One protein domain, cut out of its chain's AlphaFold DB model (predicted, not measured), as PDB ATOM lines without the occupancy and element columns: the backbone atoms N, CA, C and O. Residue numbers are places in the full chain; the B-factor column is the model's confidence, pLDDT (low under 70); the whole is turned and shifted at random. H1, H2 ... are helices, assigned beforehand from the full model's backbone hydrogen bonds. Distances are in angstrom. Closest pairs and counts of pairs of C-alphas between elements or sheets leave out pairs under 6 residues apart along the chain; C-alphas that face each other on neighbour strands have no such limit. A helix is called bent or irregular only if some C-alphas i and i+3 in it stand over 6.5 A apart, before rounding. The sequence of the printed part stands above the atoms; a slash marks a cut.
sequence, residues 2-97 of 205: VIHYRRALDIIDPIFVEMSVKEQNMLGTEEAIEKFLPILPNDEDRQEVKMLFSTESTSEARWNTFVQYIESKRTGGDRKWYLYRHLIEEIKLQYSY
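What this domain is: This is residues 2 to 97 of the 205 residues of the protein "DNA primase small subunit" of Solenopsis invicta (UniProt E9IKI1). Helices H2 to H5 fold back and forth into a loosely closed ring; kinked H1 crosses H5. The printed part has 96 residues with five named helices, H1 to H5: all helix. It is compact, radius of gyration of the C-alphas 13.3 A, spanning 35 by 35 by 18 A.

Where its parts are: Find C-alpha 2 at (83.420, 142.253, 110.452): H1, residues 2 to 23, is irregular, C-alphas 14 and 17 being 7.6 A apart. H2 is residues 30 to 39, H3 43 to 55, H4 59 to 75, and H5 87 to 96, ending at (89.850, 148.088, 94.831).

How they stand to each other: The hub, H4, touches H1 with residues 59 to 63 alone, closest C-alphas Glu 60 and Val 21, 5.8 A. H3 and H4 form a hairpin, closest C-alphas Phe 53 and Arg 62, 5.3 A. O i to N i+4 pairs are within hydrogen-bond range throughout H3, H4 and H5, for 11 of 18 in H1, 4 of 6 in H2.

The domain as a whole: The H4 to H5 link is long; residue 2 has pLDDT under 70.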
ATOM      1  N   VAL A   2      81.960 142.290 110.181       62.88
ATOM      2  CA  VAL A   2      83.420 142.253 110.452       62.88
ATOM      3  C   VAL A   2      84.185 141.177 109.671       62.88
ATOM      4  O   VAL A   2      85.326 141.375 109.270       62.88
ATOM      5  N   ILE A   3      83.538 140.046 109.403       77.62
ATOM      6  CA  ILE A   3      84.132 138.925 108.664       77.62
ATOM      7  C   ILE A   3      84.271 139.247 107.163       77.62
ATOM      8  O   ILE A   3      85.209 138.787 106.516       77.62
ATOM      9  N   HIS A   4      83.368 140.056 106.597       86.56
ATOM     10  CA  HIS A   4      83.327 140.286 105.152       86.56
ATOM     11  C   HIS A   4      84.395 141.261 104.668       86.56
ATOM     12  O   HIS A   4      85.065 140.956 103.683       86.56
ATOM     13  N   TYR A   5      84.579 142.398 105.346       88.56
ATOM     14  CA  TYR A   5      85.588 143.370 104.918       88.56
ATOM     15  C   TYR A   5      87.009 142.825 105.118       88.56
ATOM     16  O   TYR A   5      87.863 143.053 104.272       88.56
ATOM     17  N   ARG A   6      87.249 142.033 106.176       92.62
ATOM     18  CA  ARG A   6      88.545 141.370 106.402       92.62
ATOM     19  C   ARG A   6      88.884 140.399 105.281       92.62
ATOM     20  O   ARG A   6      89.929 140.539 104.673       92.62
ATOM     21  N   ARG A   7      87.942 139.523 104.915       94.62
ATOM     22  CA  ARG A   7      88.116 138.616 103.771       94.62
ATOM     23  C   ARG A   7      88.406 139.367 102.468       94.62
ATOM     24  O   ARG A   7      89.117 138.861 101.613       94.62
ATOM     25  N   ALA A   8      87.810 140.544 102.279       95.62
ATOM     26  CA  ALA A   8      88.085 141.363 101.105       95.62
ATOM     27  C   ALA A   8      89.498 141.957 101.139       95.62
ATOM     28  O   ALA A   8      90.195 141.907 100.131       95.62
ATOM     29  N   LEU A   9      89.933 142.465 102.293       96.25
ATOM     30  CA  LEU A   9      91.300 142.944 102.490       96.25
ATOM     31  C   LEU A   9      92.327 141.823 102.296       96.25
ATOM     32  O   LEU A   9      93.318 142.061 101.621       96.25
ATOM     33  N   ASP A  10      92.047 140.596 102.746       96.62
ATOM     34  CA  ASP A  10      92.923 139.432 102.522       96.62
ATOM     35  C   ASP A  10      93.174 139.164 101.022       96.62
ATOM     36  O   ASP A  10      94.222 138.641 100.646       96.62
ATOM     37  N   ILE A  11      92.219 139.529 100.156       94.88
ATOM     38  CA  ILE A  11      92.342 139.429  98.692       94.88
ATOM     39  C   ILE A  11      93.040 140.665  98.108       94.88
ATOM     40  O   ILE A  11      93.828 140.536  97.176       94.88
ATOM     41  N   ILE A  12      92.741 141.861  98.622       96.88
ATOM     42  CA  ILE A  12      93.238 143.138  98.083       96.88
ATOM     43  C   ILE A  12      94.697 143.387  98.479       96.88
ATOM     44  O   ILE A  12      95.487 143.835  97.652       96.88
ATOM     45  N   ASP A  13      95.076 143.102  99.723       96.50
ATOM     46  CA  ASP A  13      96.383 143.440 100.291       96.50
ATOM     47  C   ASP A  13      97.576 142.929  99.467       96.50
ATOM     48  O   ASP A  13      98.478 143.733  99.207       96.50
ATOM     49  N   PRO A  14      97.601 141.663  98.999       96.62
ATOM     50  CA  PRO A  14      98.733 141.137  98.237       96.62
ATOM     51  C   PRO A  14      98.922 141.797  96.866       96.62
ATOM     52  O   PRO A  14     100.026 141.775  96.328       96.62
ATOM     53  N   ILE A  15      97.857 142.364  96.292       95.56
ATOM     54  CA  ILE A  15      97.839 142.878  94.913       95.56
ATOM     55  C   ILE A  15      97.743 144.404  94.840       95.56
ATOM     56  O   ILE A  15      97.991 144.982  93.785       95.56
ATOM     57  N   PHE A  16      97.406 145.082  95.943       97.50
ATOM     58  CA  PHE A  16      97.096 146.513  95.945       97.50
ATOM     59  C   PHE A  16      98.250 147.376  95.436       97.50
ATOM     60  O   PHE A  16      98.037 148.260  94.607       97.50
ATOM     61  N   VAL A  17      99.471 147.127  95.920       97.19
ATOM     62  CA  VAL A  17     100.641 147.927  95.529       97.19
ATOM     63  C   VAL A  17     100.963 147.721  94.051       97.19
ATOM     64  O   VAL A  17     101.169 148.693  93.331       97.19
ATOM     65  N   GLU A  18     100.953 146.477  93.580       96.75
ATOM     66  CA  GLU A  18     101.254 146.188  92.179       96.75
ATOM     67  C   GLU A  18     100.184 146.782  91.253       96.75
ATOM     68  O   GLU A  18     100.488 147.610  90.398       96.75
ATOM     69  N   MET A  19      98.909 146.470  91.493       94.81
ATOM     70  CA  MET A  19      97.825 146.895  90.608       94.81
ATOM     71  C   MET A  19      97.475 148.378  90.770       94.81
ATOM     72  O   MET A  19      97.439 149.127  89.799       94.81
ATOM     73  N   SER A  20      97.188 148.839  91.988       96.31
ATOM     74  CA  SER A  20      96.651 150.194  92.197       96.31
ATOM     75  C   SER A  20      97.758 151.244  92.259       96.31
ATOM     76  O   SER A  20      97.621 152.332  91.695       96.31
ATOM     77  N   VAL A  21      98.873 150.931  92.924       97.06
ATOM     78  CA  VAL A  21      99.943 151.909  93.161       97.06
ATOM     79  C   VAL A  21     100.902 152.012  91.983       97.06
ATOM     80  O   VAL A  21     101.205 153.137  91.581       97.06
ATOM     81  N   LYS A  22     101.352 150.891  91.408       96.50
ATOM     82  CA  LYS A  22     102.304 150.879  90.285       96.50
ATOM     83  C   LYS A  22     101.615 150.933  88.931       96.50
ATOM     84  O   LYS A  22     101.797 151.913  88.217       96.50
ATOM     85  N   GLU A  23     100.812 149.926  88.587       95.31
ATOM     86  CA  GLU A  23     100.216 149.815  87.247       95.31
ATOM     87  C   GLU A  23      99.237 150.956  86.953       95.31
ATOM     88  O   GLU A  23      99.356 151.630  85.930       95.31
ATOM     89  N   GLN A  24      98.285 151.213  87.857       95.38
ATOM     90  CA  GLN A  24      97.345 152.334  87.714       95.38
ATOM     91  C   GLN A  24      97.959 153.687  88.091       95.38
ATOM     92  O   GLN A  24      97.341 154.723  87.845       95.38
ATOM     93  N   ASN A  25      99.161 153.694  88.680       96.12
ATOM     94  CA  ASN A  25      99.891 154.898  89.065       96.12
ATOM     95  C   ASN A  25      99.025 155.881  89.888       96.12
ATOM     96  O   ASN A  25      99.003 157.082  89.608       96.12
ATOM     97  N   MET A  26      98.274 155.376  90.883       96.25
ATOM     98  CA  MET A  26      97.212 156.142  91.568       96.25
ATOM     99  C   MET A  26      97.669 157.436  92.260       96.25
ATOM    100  O   MET A  26      96.830 158.288  92.537       96.25
ATOM    101  N   LEU A  27      98.962 157.586  92.561       97.25
ATOM    102  CA  LEU A  27      99.561 158.796  93.138       97.25
ATOM    103  C   LEU A  27     100.585 159.431  92.189       97.25
ATOM    104  O   LEU A  27     101.449 160.176  92.635       97.25
ATOM    105  N   GLY A  28     100.554 159.110  90.896       94.94
ATOM    106  CA  GLY A  28     101.587 159.504  89.941       94.94
ATOM    107  C   GLY A  28     101.500 160.941  89.437       94.94
ATOM    108  O   GLY A  28     102.537 161.550  89.177       94.94
ATOM    109  N   THR A  29     100.289 161.491  89.315       95.38
ATOM    110  CA  THR A  29     100.044 162.837  88.767       95.38
ATOM    111  C   THR A  29      99.481 163.785  89.821       95.38
ATOM    112  O   THR A  29      98.901 163.339  90.813       95.38
ATOM    113  N   GLU A  30      99.611 165.094  89.595       95.19
ATOM    114  CA  GLU A  30      99.060 166.112  90.502       95.19
ATOM    115  C   GLU A  30      97.534 165.975  90.616       95.19
ATOM    116  O   GLU A  30      96.990 166.024  91.714       95.19
ATOM    117  N   GLU A  31      96.823 165.694  89.517       95.75
ATOM    118  CA  GLU A  31      95.365 165.510  89.549       95.75
ATOM    119  C   GLU A  31      94.946 164.287  90.368       95.75
ATOM    120  O   GLU A  31      93.870 164.275  90.971       95.75
ATOM    121  N   ALA A  32      95.763 163.232  90.360       95.69
ATOM    122  CA  ALA A  32      95.510 162.033  91.144       95.69
ATOM    123  C   ALA A  32      95.741 162.302  92.639       95.69
ATOM    124  O   ALA A  32      94.918 161.909  93.469       95.69
ATOM    125  N   ILE A  33      96.797 163.053  92.969       96.56
ATOM    126  CA  ILE A  33      97.085 163.519  94.330       96.56
ATOM    127  C   ILE A  33      95.950 164.413  94.847       96.56
ATOM    128  O   ILE A  33      95.415 164.152  95.921       96.56
ATOM    129  N   GLU A  34      95.499 165.397  94.068       95.94
ATOM    130  CA  GLU A  34      94.385 166.288  94.435       95.94
ATOM    131  C   GLU A  34      93.073 165.533  94.702       95.94
ATOM    132  O   GLU A  34      92.264 165.950  95.529       95.94
ATOM    133  N   LYS A  35      92.854 164.384  94.051       96.00
ATOM    134  CA  LYS A  35      91.708 163.501  94.338       96.00
ATOM    135  C   LYS A  35      91.916 162.611  95.560       96.00
ATOM    136  O   LYS A  35      90.931 162.198  96.170       96.00
ATOM    137  N   PHE A  36      93.164 162.296  95.897       97.50
ATOM    138  CA  PHE A  36      93.522 161.463  97.043       97.50
ATOM    139  C   PHE A  36      93.449 162.237  98.364       97.50
ATOM    140  O   PHE A  36      92.892 161.738  99.339       97.50
ATOM    141  N   LEU A  37      93.960 163.472  98.400       97.00
ATOM    142  CA  LEU A  37      94.046 164.279  99.624       97.00
ATOM    143  C   LEU A  37      92.702 164.451 100.369       97.00
ATOM    144  O   LEU A  37      92.694 164.347 101.595       97.00
ATOM    145  N   PRO A  38      91.544 164.638  99.705       96.94
ATOM    146  CA  PRO A  38      90.252 164.738 100.384       96.94
ATOM    147  C   PRO A  38      89.858 163.518 101.229       96.94
ATOM    148  O   PRO A  38      88.984 163.656 102.083       96.94
ATOM    149  N   ILE A  39      90.484 162.353 101.017       96.31
ATOM    150  CA  ILE A  39      90.252 161.142 101.823       96.31
ATOM    151  C   ILE A  39      90.805 161.313 103.247       96.31
ATOM    152  O   ILE A  39      90.293 160.708 104.187       96.31
ATOM    153  N   LEU A  40      91.822 162.164 103.433       94.94
ATOM    154  CA  LEU A  40      92.369 162.449 104.755       94.94
ATOM    155  C   LEU A  40      91.374 163.236 105.627       94.94
ATOM    156  O   LEU A  40      90.654 164.110 105.119       94.94
ATOM    157  N   PRO A  41      91.358 162.968 106.947       90.75
ATOM    158  CA  PRO A  41      90.302 163.428 107.846       90.75
ATOM    159  C   PRO A  41      90.331 164.932 108.140       90.75
ATOM    160  O   PRO A  41      89.298 165.494 108.502       90.75
ATOM    161  N   ASN A  42      91.487 165.592 108.033       92.00
ATOM    162  CA  ASN A  42      91.639 167.012 108.352       92.00
ATOM    163  C   ASN A  42      92.627 167.712 107.405       92.00
ATOM    164  O   ASN A  42      93.407 167.063 106.711       92.00
ATOM    165  N   ASP A  43      92.573 169.045 107.374       94.56
ATOM    166  CA  ASP A  43      93.367 169.856 106.445       94.56
ATOM    167  C   ASP A  43      94.860 169.919 106.800       94.56
ATOM    168  O   ASP A  43      95.683 170.077 105.898       94.56
ATOM    169  N   GLU A  44      95.222 169.750 108.075       93.69
ATOM    170  CA  GLU A  44      96.625 169.683 108.511       93.69
ATOM    171  C   GLU A  44      97.322 168.474 107.873       93.69
ATOM    172  O   GLU A  44      98.350 168.625 107.210       93.69
ATOM    173  N   ASP A  45      96.707 167.291 107.964       93.88
ATOM    174  CA  ASP A  45      97.245 166.071 107.365       93.88
ATOM    175  C   ASP A  45      97.280 166.167 105.831       93.88
ATOM    176  O   ASP A  45      98.201 165.657 105.196       93.88
ATOM    177  N   ARG A  46      96.307 166.849 105.207       96.44
ATOM    178  CA  ARG A  46      96.308 167.080 103.748       96.44
ATOM    179  C   ARG A  46      97.513 167.895 103.309       96.44
ATOM    180  O   ARG A  46      98.152 167.549 102.318       96.44
ATOM    181  N   GLN A  47      97.823 168.972 104.026       96.69
ATOM    182  CA  GLN A  47      98.980 169.812 103.727       96.69
ATOM    183  C   GLN A  47     100.286 169.050 103.958       96.69
ATOM    184  O   GLN A  47     101.176 169.090 103.109       96.69
ATOM    185  N   GLU A  48     100.386 168.311 105.064       95.94
ATOM    186  CA  GLU A  48     101.578 167.537 105.409       95.94
ATOM    187  C   GLU A  48     101.845 166.412 104.402       95.94
ATOM    188  O   GLU A  48     102.941 166.325 103.848       95.94
ATOM    189  N   VAL A  49     100.827 165.615 104.062       96.75
ATOM    190  CA  VAL A  49     100.945 164.560 103.044       96.75
ATOM    191  C   VAL A  49     101.228 165.141 101.662       96.75
ATOM    192  O   VAL A  49     102.034 164.574 100.929       96.75
ATOM    193  N   LYS A  50     100.649 166.295 101.306       96.75
ATOM    194  CA  LYS A  50     100.981 166.972 100.044       96.75
ATOM    195  C   LYS A  50     102.458 167.375  99.984       96.75
ATOM    196  O   LYS A  50     103.102 167.164  98.958       96.75
ATOM    197  N   MET A  51     103.015 167.903 101.077       96.62
ATOM    198  CA  MET A  51     104.447 168.211 101.159       96.62
ATOM    199  C   MET A  51     105.295 166.941 101.029       96.62
ATOM    200  O   MET A  51     106.214 166.910 100.212       96.62
ATOM    201  N   LEU A  52     104.948 165.872 101.749       96.44
ATOM    202  CA  LEU A  52     105.629 164.575 101.643       96.44
ATOM    203  C   LEU A  52     105.569 163.999 100.222       96.44
ATOM    204  O   LEU A  52     106.535 163.428  99.736       96.44
ATOM    205  N   PHE A  53     104.461 164.167  99.503       96.81
ATOM    206  CA  PHE A  53     104.364 163.681  98.126       96.81
ATOM    207  C   PHE A  53     105.228 164.468  97.147       96.81
ATOM    208  O   PHE A  53     105.657 163.900  96.141       96.81
ATOM    209  N   SER A  54     105.512 165.740  97.443       94.62
ATOM    210  CA  SER A  54     106.374 166.580  96.608       94.62
ATOM    211  C   SER A  54     107.859 166.222  96.710       94.62
ATOM    212  O   SER A  54     108.618 166.541  95.796       94.62
ATOM    213  N   THR A  55     108.276 165.527  97.776       94.88
ATOM    214  CA  THR A  55     109.647 165.008  97.909       94.88
ATOM    215  C   THR A  55     109.858 163.699  97.153       94.88
ATOM    216  O   THR A  55     110.997 163.322  96.894       94.88
ATOM    217  N   GLU A  56     108.775 163.020  96.770       95.56
ATOM    218  CA  GLU A  56     108.810 161.710  96.128       95.56
ATOM    219  C   GLU A  56     108.474 161.785  94.634       95.56
ATOM    220  O   GLU A  56     107.592 162.529  94.192       95.56
ATOM    221  N   SER A  57     109.150 160.960  93.833       92.25
ATOM    222  CA  SER A  57     109.011 160.957  92.369       92.25
ATOM    223  C   SER A  57     108.085 159.868  91.824       92.25
ATOM    224  O   SER A  57     107.602 159.992  90.699       92.25
ATOM    225  N   THR A  58     107.812 158.811  92.595       96.44
ATOM    226  CA  THR A  58     107.011 157.662  92.147       96.44
ATOM    227  C   THR A  58     105.774 157.460  93.015       96.44
ATOM    228  O   THR A  58     105.778 157.766  94.206       96.44
ATOM    229  N   SER A  59     104.713 156.902  92.423       96.94
ATOM    230  CA  SER A  59     103.485 156.550  93.146       96.94
ATOM    231  C   SER A  59     103.752 155.543  94.276       96.94
ATOM    232  O   SER A  59     103.202 155.689  95.364       96.94
ATOM    233  N   GLU A  60     104.668 154.585  94.075       97.69
ATOM    234  CA  GLU A  60     105.080 153.631  95.118       97.69
ATOM    235  C   GLU A  60     105.781 154.314  96.295       97.69
ATOM    236  O   GLU A  60     105.423 154.063  97.445       97.69
ATOM    237  N   ALA A  61     106.738 155.209  96.029       97.50
ATOM    238  CA  ALA A  61     107.421 155.939  97.093       97.50
ATOM    239  C   ALA A  61     106.444 156.831  97.875       97.50
ATOM    240  O   ALA A  61     106.411 156.768  99.101       97.50
ATOM    241  N   ARG A  62     105.558 157.557  97.175       98.06
ATOM    242  CA  ARG A  62     104.481 158.351  97.793       98.06
ATOM    243  C   ARG A  62     103.584 157.491  98.682       98.06
ATOM    244  O   ARG A  62     103.324 157.858  99.824       98.06
ATOM    245  N   TRP A  63     103.150 156.330  98.195       98.06
ATOM    246  CA  TRP A  63     102.324 155.406  98.971       98.06
ATOM    247  C   TRP A  63     103.039 154.905 100.231       98.06
ATOM    248  O   TRP A  63     102.458 154.926 101.314       98.06
ATOM    249  N   ASN A  64     104.308 154.507 100.121       97.69
ATOM    250  CA  ASN A  64     105.093 154.042 101.264       97.69
ATOM    251  C   ASN A  64     105.286 155.150 102.312       97.69
ATOM    252  O   ASN A  64     105.094 154.899 103.504       97.69
ATOM    253  N   THR A  65     105.589 156.376 101.878       97.56
ATOM    254  CA  THR A  65     105.700 157.547 102.760       97.56
ATOM    255  C   THR A  65     104.365 157.862 103.439       97.56
ATOM    256  O   THR A  65     104.331 158.111 104.644       97.56
ATOM    257  N   PHE A  66     103.243 157.765 102.717       97.62
ATOM    258  CA  PHE A  66     101.903 157.900 103.299       97.62
ATOM    259  C   PHE A  66     101.615 156.830 104.359       97.62
ATOM    260  O   PHE A  66     101.147 157.155 105.448       97.62
ATOM    261  N   VAL A  67     101.918 155.560 104.083       97.12
ATOM    262  CA  VAL A  67     101.708 154.468 105.047       97.12
ATOM    263  C   VAL A  67     102.515 154.712 106.323       97.12
ATOM    264  O   VAL A  67     101.964 154.616 107.417       97.12
ATOM    265  N   GLN A  68     103.790 155.093 106.201       96.00
ATOM    266  CA  GLN A  68     104.630 155.435 107.355       96.00
ATOM    267  C   GLN A  68     104.066 156.621 108.145       96.00
ATOM    268  O   GLN A  68     104.035 156.589 109.377       96.00
ATOM    269  N   TYR A  69     103.578 157.642 107.442       95.19
ATOM    270  CA  TYR A  69     102.947 158.807 108.048       95.19
ATOM    271  C   TYR A  69     101.715 158.423 108.882       95.19
ATOM    272  O   TYR A  69     101.637 158.771 110.062       95.19
ATOM    273  N   ILE A  70     100.791 157.640 108.321       94.88
ATOM    274  CA  ILE A  70      99.583 157.192 109.030       94.88
ATOM    275  C   ILE A  70      99.918 156.283 110.216       94.88
ATOM    276  O   ILE A  70      99.340 156.435 111.296       94.88
ATOM    277  N   GLU A  71     100.887 155.384 110.060       93.06
ATOM    278  CA  GLU A  71     101.362 154.537 111.158       93.06
ATOM    279  C   GLU A  71     101.938 155.368 112.312       93.06
ATOM    280  O   GLU A  71     101.621 155.111 113.477       93.06
ATOM    281  N   SER A  72     102.682 156.437 112.007       92.50
ATOM    282  CA  SER A  72     103.210 157.347 113.029       92.50
ATOM    283  C   SER A  72     102.103 158.046 113.828       92.50
ATOM    284  O   SER A  72     102.194 158.134 115.053       92.50
ATOM    285  N   LYS A  73     101.006 158.460 113.175       90.81
ATOM    286  CA  LYS A  73      99.831 159.067 113.832       90.81
ATOM    287  C   LYS A  73      99.079 158.056 114.699       90.81
ATOM    288  O   LYS A  73      98.518 158.414 115.735       90.81
ATOM    289  N   ARG A  74      99.100 156.775 114.315       87.62
ATOM    290  CA  ARG A  74      98.482 155.680 115.073       87.62
ATOM    291  C   ARG A  74      99.241 155.360 116.362       87.62
ATOM    292  O   ARG A  74      98.606 155.091 117.380       87.62
ATOM    293  N   THR A  75     100.575 155.392 116.336       84.88
ATOM    294  CA  THR A  75     101.426 155.024 117.488       84.88
ATOM    295  C   THR A  75     101.936 156.215 118.301       84.88
ATOM    296  O   THR A  75     102.385 156.033 119.429       84.88
ATOM    297  N   GLY A  76     101.871 157.433 117.759       77.38
ATOM    298  CA  GLY A  76     102.489 158.645 118.314       77.38
ATOM    299  C   GLY A  76     101.781 159.288 119.510       77.38
ATOM    300  O   GLY A  76     102.141 160.395 119.899       77.38
ATOM    301  N   GLY A  77     100.774 158.637 120.099       73.56
ATOM    302  CA  GLY A  77     100.058 159.160 121.271       73.56
ATOM    303  C   GLY A  77      99.098 160.320 120.976       73.56
ATOM    304  O   GLY A  77      98.662 161.000 121.907       73.56
ATOM    305  N   ASP A  78      98.746 160.544 119.706       78.44
ATOM    306  CA  ASP A  78      97.726 161.520 119.322       78.44
ATOM    307  C   ASP A  78      96.375 161.151 119.957       78.44
ATOM    308  O   ASP A  78      95.909 160.010 119.889       78.44
ATOM    309  N   ARG A  79      95.694 162.133 120.557       80.50
ATOM    310  CA  ARG A  79      94.343 161.955 121.114       80.50
ATOM    311  C   ARG A  79      93.329 161.527 120.049       80.50
ATOM    312  O   ARG A  79      92.303 160.943 120.396       80.50
ATOM    313  N   LYS A  80      93.611 161.801 118.774       86.19
ATOM    314  CA  LYS A  80      92.784 161.462 117.611       86.19
ATOM    315  C   LYS A  80      93.262 160.226 116.844       86.19
ATOM    316  O   LYS A  80      92.784 160.001 115.736       86.19
ATOM    317  N   TRP A  81      94.121 159.381 117.427       87.00
ATOM    318  CA  TRP A  81      94.624 158.144 116.798       87.00
ATOM    319  C   TRP A  81      93.519 157.270 116.166       87.00
ATOM    320  O   TRP A  81      93.746 156.584 115.171       87.00
ATOM    321  N   TYR A  82      92.304 157.311 116.728       89.00
ATOM    322  CA  TYR A  82      91.145 156.560 116.250       89.00
ATOM    323  C   TYR A  82      90.720 156.925 114.817       89.00
ATOM    324  O   TYR A  82      90.169 156.062 114.139       89.00
ATOM    325  N   LEU A  83      90.999 158.148 114.342       90.56
ATOM    326  CA  LEU A  83      90.723 158.581 112.962       90.56
ATOM    327  C   LEU A  83      91.604 157.862 111.932       90.56
ATOM    328  O   LEU A  83      91.238 157.760 110.768       90.56
ATOM    329  N   TYR A  84      92.754 157.349 112.363       92.94
ATOM    330  CA  TYR A  84      93.760 156.727 111.500       92.94
ATOM    331  C   TYR A  84      93.737 155.201 111.572       92.94
ATOM    332  O   TYR A  84      94.425 154.530 110.809       92.94
ATOM    333  N   ARG A  85      92.947 154.637 112.494       91.44
ATOM    334  CA  ARG A  85      92.958 153.212 112.845       91.44
ATOM    335  C   ARG A  85      92.743 152.278 111.653       91.44
ATOM    336  O   ARG A  85      93.317 151.194 111.659       91.44
ATOM    337  N   HIS A  86      91.891 152.685 110.715       93.12
ATOM    338  CA  HIS A  86      91.484 151.897 109.549       93.12
ATOM    339  C   HIS A  86      91.658 152.650 108.227       93.12
ATOM    340  O   HIS A  86      91.159 152.206 107.200       93.12
ATOM    341  N   LEU A  87      92.342 153.800 108.237       95.44
ATOM    342  CA  LEU A  87      92.386 154.694 107.078       95.44
ATOM    343  C   LEU A  87      93.061 154.035 105.865       95.44
ATOM    344  O   LEU A  87      92.611 154.200 104.733       95.44
ATOM    345  N   ILE A  88      94.120 153.253 106.090       96.62
ATOM    346  CA  ILE A  88      94.817 152.534 105.015       96.62
ATOM    347  C   ILE A  88      93.890 151.474 104.410       96.62
ATOM    348  O   ILE A  88      93.781 151.363 103.190       96.62
ATOM    349  N   GLU A  89      93.206 150.703 105.251       96.25
ATOM    350  CA  GLU A  89      92.257 149.674 104.838       96.25
ATOM    351  C   GLU A  89      91.055 150.268 104.094       96.25
ATOM    352  O   GLU A  89      90.637 149.734 103.068       96.25
ATOM    353  N   GLU A  90      90.527 151.396 104.565       95.88
ATOM    354  CA  GLU A  90      89.439 152.133 103.915       95.88
ATOM    355  C   GLU A  90      89.845 152.626 102.525       95.88
ATOM    356  O   GLU A  90      89.086 152.441 101.571       95.88
ATOM    357  N   ILE A  91      91.059 153.163 102.374       97.12
ATOM    358  CA  ILE A  91      91.600 153.564 101.068       97.12
ATOM    359  C   ILE A  91      91.715 152.356 100.137       97.12
ATOM    360  O   ILE A  91      91.251 152.411  98.996       97.12
ATOM    361  N   LYS A  92      92.276 151.237 100.610       97.56
ATOM    362  CA  LYS A  92      92.384 150.009  99.806       97.56
ATOM    363  C   LYS A  92      91.015 149.532  99.321       97.56
ATOM    364  O   LYS A  92      90.844 149.210  98.146       97.56
ATOM    365  N   LEU A  93      90.012 149.553 100.196       96.69
ATOM    366  CA  LEU A  93      88.637 149.212  99.833       96.69
ATOM    367  C   LEU A  93      88.042 150.221  98.841       96.69
ATOM    368  O   LEU A  93      87.428 149.816  97.859       96.69
ATOM    369  N   GLN A  94      88.246 151.521  99.032       95.44
ATOM    370  CA  GLN A  94      87.712 152.556  98.141       95.44
ATOM    371  C   GLN A  94      88.225 152.427  96.697       95.44
ATOM    372  O   GLN A  94      87.471 152.692  95.749       95.44
ATOM    373  N   TYR A  95      89.491 152.039  96.535       95.69
ATOM    374  CA  TYR A  95      90.143 151.908  95.231       95.69
ATOM    375  C   TYR A  95      89.946 150.532  94.586       95.69
ATOM    376  O   TYR A  95      89.880 150.459  93.360       95.69
ATOM    377  N   SER A  96      89.821 149.458  95.370       95.81
ATOM    378  CA  SER A  96      89.850 148.088  94.831       95.81
ATOM    379  C   SER A  96      88.577 147.272  95.069       95.81
ATOM    380  O   SER A  96      88.370 146.264  94.394       95.81
ATOM    381  N   TYR A  97      87.700 147.668  95.996       95.81
ATOM    382  CA  TYR A  97      86.477 146.911  96.271       95.81
ATOM    383  C   TYR A  97      85.431 147.104  95.153       95.81
ATOM    384  O   TYR A  97      85.224 148.229  94.682       95.81
TER     385      TYR A  97